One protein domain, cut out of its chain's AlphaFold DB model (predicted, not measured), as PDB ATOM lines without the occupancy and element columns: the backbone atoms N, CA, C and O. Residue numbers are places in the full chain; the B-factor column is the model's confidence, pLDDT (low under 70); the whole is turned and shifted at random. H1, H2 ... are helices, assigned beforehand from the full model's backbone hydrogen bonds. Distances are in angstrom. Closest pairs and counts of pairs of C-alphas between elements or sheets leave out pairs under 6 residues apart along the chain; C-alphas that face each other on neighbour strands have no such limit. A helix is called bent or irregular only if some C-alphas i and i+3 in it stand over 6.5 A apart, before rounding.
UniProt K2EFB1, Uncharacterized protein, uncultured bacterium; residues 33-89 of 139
ATOM      1  N   SER A  33     205.876 187.863 107.449       80.94
ATOM      2  CA  SER A  33     205.286 186.693 106.798       80.94
ATOM      3  C   SER A  33     206.267 186.059 105.805       80.94
ATOM      4  O   SER A  33     207.246 186.678 105.373       80.94
ATOM      5  N   TYR A  34     206.000 184.816 105.399       79.88
ATOM      6  CA  TYR A  34     206.811 184.146 104.382       79.88
ATOM      7  C   TYR A  34     206.818 184.894 103.040       79.88
ATOM      8  O   TYR A  34     207.882 184.987 102.427       79.88
ATOM      9  N   ASP A  35     205.687 185.471 102.614       79.56
ATOM     10  CA  ASP A  35     205.615 186.298 101.397       79.56
ATOM     11  C   ASP A  35     206.501 187.544 101.524       79.56
ATOM     12  O   ASP A  35     207.341 187.806 100.664       79.56
ATOM     13  N   GLU A  36     206.397 188.276 102.636       84.56
ATOM     14  CA  GLU A  36     207.227 189.460 102.876       84.56
ATOM     15  C   GLU A  36     208.719 189.110 102.900       84.56
ATOM     16  O   GLU A  36     209.521 189.783 102.248       84.56
ATOM     17  N   MET A  37     209.107 188.032 103.590       87.56
ATOM     18  CA  MET A  37     210.496 187.566 103.596       87.56
ATOM     19  C   MET A  37     210.980 187.213 102.189       87.56
ATOM     20  O   MET A  37     212.078 187.618 101.805       87.56
ATOM     21  N   GLN A  38     210.178 186.494 101.399       85.94
ATOM     22  CA  GLN A  38     210.534 186.120 100.028       85.94
ATOM     23  C   GLN A  38     210.697 187.338  99.123       85.94
ATOM     24  O   GLN A  38     211.684 187.418  98.386       85.94
ATOM     25  N   ARG A  39     209.788 188.313  99.207       87.31
ATOM     26  CA  ARG A  39     209.893 189.565  98.448       87.31
ATOM     27  C   ARG A  39     211.161 190.319  98.808       87.31
ATOM     28  O   ARG A  39     211.933 190.641  97.906       87.31
ATOM     29  N   VAL A  40     211.435 190.503 100.102       89.94
ATOM     30  CA  VAL A  40     212.652 191.181 100.573       89.94
ATOM     31  C   VAL A  40     213.908 190.451 100.089       89.94
ATOM     32  O   VAL A  40     214.798 191.085  99.527       89.94
ATOM     33  N   ILE A  41     213.980 189.124 100.225       91.38
ATOM     34  CA  ILE A  41     215.128 188.327  99.757       91.38
ATOM     35  C   ILE A  41     215.301 188.446  98.239       91.38
ATOM     36  O   ILE A  41     216.411 188.696  97.769       91.38
ATOM     37  N   SER A  42     214.219 188.288  97.470       89.50
ATOM     38  CA  SER A  42     214.259 188.356  96.005       89.50
ATOM     39  C   SER A  42     214.736 189.721  95.516       89.50
ATOM     40  O   SER A  42     215.609 189.797  94.649       89.50
ATOM     41  N   PHE A  43     214.257 190.793  96.150       90.75
ATOM     42  CA  PHE A  43     214.682 192.149  95.858       90.75
ATOM     43  C   PHE A  43     216.168 192.356  96.183       90.75
ATOM     44  O   PHE A  43     216.921 192.839  95.340       90.75
ATOM     45  N   LEU A  44     216.638 191.922  97.356       92.06
ATOM     46  CA  LEU A  44     218.045 192.072  97.753       92.06
ATOM     47  C   LEU A  44     219.016 191.271  96.859       92.06
ATOM     48  O   LEU A  44     220.139 191.718  96.580       92.06
ATOM     49  N   LEU A  45     218.597 190.088  96.400       89.56
ATOM     50  CA  LEU A  45     219.399 189.228  95.529       89.56
ATOM     51  C   LEU A  45     219.400 189.711  94.076       89.56
ATOM     52  O   LEU A  45     220.473 189.859  93.491       89.56
ATOM     53  N   TYR A  46     218.222 189.985  93.512       88.75
ATOM     54  CA  TYR A  46     218.023 190.136  92.066       88.75
ATOM     55  C   TYR A  46     217.543 191.525  91.632       88.75
ATOM     56  O   TYR A  46     217.361 191.745  90.434       88.75
ATOM     57  N   GLN A  47     217.317 192.451  92.572       87.00
ATOM     58  CA  GLN A  47     216.731 193.778  92.317       87.00
ATOM     59  C   GLN A  47     215.357 193.707  91.628       87.00
ATOM     60  O   GLN A  47     214.954 194.614  90.902       87.00
ATOM     61  N   LYS A  48     214.640 192.595  91.825       83.69
ATOM     62  CA  LYS A  48     213.307 192.345  91.276       83.69
ATOM     63  C   LYS A  48     212.467 191.631  92.316       83.69
ATOM     64  O   LYS A  48     212.925 190.659  92.912       83.69
ATOM     65  N   GLU A  49     211.232 192.083  92.484       73.62
ATOM     66  CA  GLU A  49     210.243 191.325  93.242       73.62
ATOM     67  C   GLU A  49     209.835 190.102  92.423       73.62
ATOM     68  O   GLU A  49     209.233 190.216  91.352       73.62
ATOM     69  N   MET A  50     210.187 188.913  92.910       71.81
ATOM     70  CA  MET A  50     209.654 187.685  92.337       71.81
ATOM     71  C   MET A  50     208.251 187.460  92.886       71.81
ATOM     72  O   MET A  50     208.055 187.391  94.096       71.81
ATOM     73  N   LYS A  51     207.268 187.334  91.990       64.06
ATOM     74  CA  LYS A  51     205.914 186.941  92.383       64.06
ATOM     75  C   LYS A  51     205.934 185.474  92.794       64.06
ATOM     76  O   LYS A  51     206.104 184.599  91.945       64.06
ATOM     77  N   THR A  52     205.739 185.211  94.078       64.88
ATOM     78  CA  THR A  52     205.513 183.854  94.567       64.88
ATOM     79  C   THR A  52     204.168 183.365  94.039       64.88
ATOM     80  O   THR A  52     203.128 183.979  94.272       64.88
ATOM     81  N   LEU A  53     204.180 182.265  93.284       66.19
ATOM     82  CA  LEU A  53     202.954 181.600  92.861       66.19
ATOM     83  C   LEU A  53     202.411 180.807  94.050       66.19
ATOM     84  O   LEU A  53     203.016 179.821  94.469       66.19
ATOM     85  N   SER A  54     201.287 181.255  94.607       66.12
ATOM     86  CA  SER A  54     200.607 180.522  95.673       66.12
ATOM     87  C   SER A  54     200.013 179.236  95.103       66.12
ATOM     88  O   SER A  54     199.186 179.257  94.188       66.12
ATOM     89  N   VAL A  55     200.472 178.102  95.624       75.62
ATOM     90  CA  VAL A  55     199.930 176.784  95.302       75.62
ATOM     91  C   VAL A  55     198.825 176.476  96.314       75.62
ATOM     92  O   VAL A  55     199.071 176.604  97.514       75.62
ATOM     93  N   PRO A  56     197.630 176.027  95.886       80.88
ATOM     94  CA  PRO A  56     196.571 175.652  96.817       80.88
ATOM     95  C   PRO A  56     197.067 174.658  97.877       80.88
ATOM     96  O   PRO A  56     197.696 173.652  97.537       80.88
ATOM     97  N   LYS A  57     196.752 174.902  99.160       76.75
ATOM     98  CA  LYS A  57     197.252 174.097 100.297       76.75
ATOM     99  C   LYS A  57     197.045 172.593 100.111       76.75
ATOM    100  O   LYS A  57     197.935 171.810 100.428       76.75
ATOM    101  N   TRP A  58     195.890 172.180  99.585       78.31
ATOM    102  CA  TRP A  58     195.592 170.766  99.339       78.31
ATOM    103  C   TRP A  58     196.563 170.148  98.325       78.31
ATOM    104  O   TRP A  58     197.062 169.051  98.551       78.31
ATOM    105  N   PHE A  59     196.909 170.883  97.266       82.75
ATOM    106  CA  PHE A  59     197.849 170.429  96.247       82.75
ATOM    107  C   PHE A  59     199.268 170.325  96.816       82.75
ATOM    108  O   PHE A  59     199.944 169.312  96.631       82.75
ATOM    109  N   ALA A  60     199.694 171.329  97.592       79.69
ATOM    110  CA  ALA A  60     200.981 171.306  98.282       79.69
ATOM    111  C   ALA A  60     201.078 170.137  99.284       79.69
ATOM    112  O   ALA A  60     202.092 169.437  99.324       79.69
ATOM    113  N   LYS A  61     200.014 169.873 100.056       77.25
ATOM    114  CA  LYS A  61     199.944 168.751 101.006       77.25
ATOM    115  C   LYS A  61     200.038 167.400 100.313       77.25
ATOM    116  O   LYS A  61     200.813 166.558 100.762       77.25
ATOM    117  N   THR A  62     199.295 167.198  99.226       80.25
ATOM    118  CA  THR A  62     199.354 165.956  98.446       80.25
ATOM    119  C   THR A  62     200.750 165.738  97.871       80.25
ATOM    120  O   THR A  62     201.293 164.642  97.996       80.25
ATOM    121  N   GLY A  63     201.378 166.788  97.332       78.06
ATOM    122  CA  GLY A  63     202.763 166.729  96.859       78.06
ATOM    123  C   GLY A  63     203.752 166.346  97.966       78.06
ATOM    124  O   GLY A  63     204.529 165.407  97.801       78.06
ATOM    125  N   ALA A  64     203.685 167.014  99.122       75.81
ATOM    126  CA  ALA A  64     204.554 166.727 100.265       75.81
ATOM    127  C   ALA A  64     204.329 165.316 100.839       75.81
ATOM    128  O   ALA A  64     205.277 164.641 101.237       75.81
ATOM    129  N   TRP A  65     203.083 164.838 100.865       78.56
ATOM    130  CA  TRP A  65     202.749 163.482 101.302       78.56
ATOM    131  C   TRP A  65     203.312 162.419 100.351       78.56
ATOM    132  O   TRP A  65     203.963 161.482 100.812       78.56
ATOM    133  N   LEU A  66     203.160 162.601  99.034       78.25
ATOM    134  CA  LEU A  66     203.755 161.717  98.025       78.25
ATOM    135  C   LEU A  66     205.288 161.688  98.127       78.25
ATOM    136  O   LEU A  66     205.885 160.613  98.084       78.25
ATOM    137  N   GLN A  67     205.927 162.844  98.333       73.88
ATOM    138  CA  GLN A  67     207.372 162.919  98.575       73.88
ATOM    139  C   GLN A  67     207.781 162.166  99.846       73.88
ATOM    140  O   GLN A  67     208.764 161.432  99.820       73.88
ATOM    141  N   CYS A  68     207.026 162.294 100.943       70.75
ATOM    142  CA  CYS A  68     207.266 161.537 102.174       70.75
ATOM    143  C   CYS A  68     207.161 160.019 101.967       70.75
ATOM    144  O   CYS A  68     207.948 159.283 102.560       70.75
ATOM    145  N   LEU A  69     206.219 159.551 101.143       71.88
ATOM    146  CA  LEU A  69     206.054 158.125 100.836       71.88
ATOM    147  C   LEU A  69     207.173 157.575  99.943       71.88
ATOM    148  O   LEU A  69     207.658 156.468 100.167       71.88
ATOM    149  N   ALA A  70     207.598 158.346  98.940       70.75
ATOM    150  CA  ALA A  70     208.651 157.953  98.004       70.75
ATOM    151  C   ALA A  70     210.071 158.091  98.591       70.75
ATOM    152  O   ALA A  70     211.030 157.505  98.083       70.75
ATOM    153  N   ALA A  71     210.229 158.864  99.667       62.31
ATOM    154  CA  ALA A  71     211.502 159.148 100.314       62.31
ATOM    155  C   ALA A  71     212.029 157.966 101.154       62.31
ATOM    156  O   ALA A  71     212.030 158.003 102.383       62.31
ATOM    157  N   TRP A  72     212.546 156.928 100.493       56.97
ATOM    158  CA  TRP A  72     213.136 155.761 101.168       56.97
ATOM    159  C   TRP A  72     214.502 156.039 101.822       56.97
ATOM    160  O   TRP A  72     214.892 155.318 102.736       56.97
ATOM    161  N   LYS A  73     215.242 157.072 101.381       56.59
ATOM    162  CA  LYS A  73     216.604 157.381 101.880       56.59
ATOM    163  C   LYS A  73     216.732 158.691 102.666       56.59
ATOM    164  O   LYS A  73     217.500 158.738 103.620       56.59
ATOM    165  N   HIS A  74     215.987 159.739 102.313       58.72
ATOM    166  CA  HIS A  74     216.041 161.033 103.004       58.72
ATOM    167  C   HIS A  74     214.645 161.626 103.128       58.72
ATOM    168  O   HIS A  74     214.037 161.975 102.121       58.72
ATOM    169  N   LYS A  75     214.145 161.751 104.363       59.06
ATOM    170  CA  LYS A  75     212.851 162.393 104.622       59.06
ATOM    171  C   LYS A  75     212.899 163.841 104.112       59.06
ATOM    172  O   LYS A  75     213.871 164.535 104.424       59.06
ATOM    173  N   PRO A  76     211.886 164.308 103.363       66.12
ATOM    174  CA  PRO A  76     211.841 165.691 102.916       66.12
ATOM    175  C   PRO A  76     211.809 166.631 104.127       66.12
ATOM    176  O   PRO A  76     211.198 166.326 105.155       66.12
ATOM    177  N   PHE A  77     212.491 167.772 104.003       70.94
ATOM    178  CA  PHE A  77     212.524 168.797 105.047       70.94
ATOM    179  C   PHE A  77     211.123 169.371 105.301       70.94
ATOM    180  O   PHE A  77     210.713 169.522 106.449       70.94
ATOM    181  N   ILE A  78     210.373 169.627 104.224       68.56
ATOM    182  CA  ILE A  78     209.002 170.133 104.288       68.56
ATOM    183  C   ILE A  78     208.058 168.973 104.583       68.56
ATOM    184  O   ILE A  78     207.985 168.003 103.826       68.56
ATOM    185  N   ARG A  79     207.305 169.089 105.675       74.88
ATOM    186  CA  ARG A  79     206.270 168.123 106.053       74.88
ATOM    187  C   ARG A  79     204.873 168.685 105.787       74.88
ATOM    188  O   ARG A  79     204.694 169.894 105.891       74.88
ATOM    189  N   PRO A  80     203.859 167.835 105.533       72.25
ATOM    190  CA  PRO A  80     202.499 168.302 105.258       72.25
ATOM    191  C   PRO A  80     201.911 169.227 106.332       72.25
ATOM    192  O   PRO A  80     201.213 170.174 105.993       72.25
ATOM    193  N   TRP A  81     202.227 169.000 107.612       74.94
ATOM    194  CA  TRP A  81     201.773 169.863 108.709       74.94
ATOM    195  C   TRP A  81     202.429 171.251 108.696       74.94
ATOM    196  O   TRP A  81     201.830 172.200 109.176       74.94
ATOM    197  N   MET A  82     203.625 171.406 108.114       75.75
ATOM    198  CA  MET A  82     204.290 172.715 108.000       75.75
ATOM    199  C   MET A  82     203.550 173.650 107.040       75.75
ATOM    200  O   MET A  82     203.658 174.862 107.169       75.75
ATOM    201  N   ILE A  83     202.789 173.093 106.091       75.25
ATOM    202  CA  ILE A  83     202.014 173.855 105.099       75.25
ATOM    203  C   ILE A  83     200.837 174.574 105.759       75.25
ATOM    204  O   ILE A  83     200.445 175.646 105.311       75.25
ATOM    205  N   ASP A  84     200.284 174.011 106.837       71.25
ATOM    206  CA  ASP A  84     199.210 174.672 107.580       71.25
ATOM    207  C   ASP A  84     199.694 175.980 108.206       71.25
ATOM    208  O   ASP A  84     199.008 176.990 108.080       71.25
ATOM    209  N   PHE A  85     200.920 175.968 108.733       68.38
ATOM    210  CA  PHE A  85     201.590 177.099 109.377       68.38
ATOM    211  C   PHE A  85     202.263 178.081 108.401       68.38
ATOM    212  O   PHE A  85     202.746 179.127 108.823       68.38
ATOM    213  N   ALA A  86     202.344 177.758 107.105       67.38
ATOM    214  CA  ALA A  86     203.085 178.559 106.125       67.38
ATOM    215  C   ALA A  86     202.394 179.884 105.749       67.38
ATOM    216  O   ALA A  86     203.054 180.786 105.243       67.38
ATOM    217  N   ASP A  87     201.091 180.009 106.007       62.59
ATOM    218  CA  ASP A  87     200.328 181.236 105.733       62.59
ATOM    219  C   ASP A  87     200.011 182.035 107.007       62.59
ATOM    220  O   ASP A  87     199.426 183.116 106.925       62.59
ATOM    221  N   ASP A  88     200.377 181.523 108.185       63.59
ATOM    222  CA  ASP A  88     200.006 182.144 109.452       63.59
ATOM    223  C   ASP A  88     200.936 183.320 109.781       63.59
ATOM    224  O   ASP A  88     202.164 183.200 109.826       63.59
ATOM    225  N   HIS A  89     200.334 184.479 110.056       67.44
ATOM    226  CA  HIS A  89     201.029 185.598 110.682       67.44
ATOM    227  C   HIS A  89     201.117 185.327 112.186       67.44
ATOM    228  O   HIS A  89     200.168 185.573 112.930       67.44
TER     229      HIS A  89
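Overview. This is residues 33 to 89 of the 139 residues of an uncharacterized protein of uncultured bacterium (UniProt K2EFB1). H2 and H3 fold back on each other as a helical hairpin at one end of an elongated arch, and H1 makes the other end, joined to H2 by residues 47 to 56. The printed part traces a loose, open loop: H1 touches no helix, its first residue, Tyr 34, comes near Ala 86 of H3, with their C-alphas 6.9 A apart, and residues 69 to 74, at the turn of the hairpin, stick out. The printed part has 57 residues, with three named helices in the order H1, H2, H3 and no named strand; the class is all helix. The whole is loose, with a radius of gyration of the C-alphas of 13.8 A, and the C-alphas span 39 by 24 by 16 A.

Along the chain. The longest helix is H2, residues 57 to 70, which runs 19.9 A from C-alpha 57 at (197.252, 174.097, 100.297) to C-alpha 70 at (208.651, 157.953, 98.004). H3, residues 80 to 87, measures 13.1 A from first to last C-alpha and ends with C-alpha 87 at (200.328, 181.236, 105.733). H3 is irregular, but only just: C-alphas 84 and 87 are 6.9 A apart, and its line is a rough one. H1, residues 34 to 46, measures 17.7 A and begins with C-alpha 34 at (206.811, 184.146, 104.382).

Arrangement. H2 and H3 touch, with the C-alphas of Lys 61 and Pro 80 the closest at 5.0 A. They form a helical hairpin, running opposite ways at a shallow tilt of 31 degrees. H3 and H1 are close but not clearly touching; their closest C-alphas, those of Ala 86 and Tyr 34, are 6.9 A apart. Their lines are about perpendicular, at 78 degrees. H1 and H2 are apart. Every O i to N i+4 pair is within hydrogen-bond range in H1 and H2; in H3 it is 1 of 4, beside 4 of 5 O i to N i+3 pairs.

Size, cuts and confidence. The outline is elongated, and the two C-alphas farthest apart, those of Gln 47 and Trp 72, are 39.2 A apart. The first and last printed C-alphas, those of Ser 33 and His 89, are 5.9 A apart. The printed part has no cut. The links from H1 to H2, with 10 residues, and from H2 to H3, with 9, are short but not tight. Residues 69 to 74, of which 69 and 70 belong to H2, stand free. The mean pLDDT of the printed part is 75.4, and it is under 70 at residues 51 to 54, 71 to 76, 78 and 85 to 89.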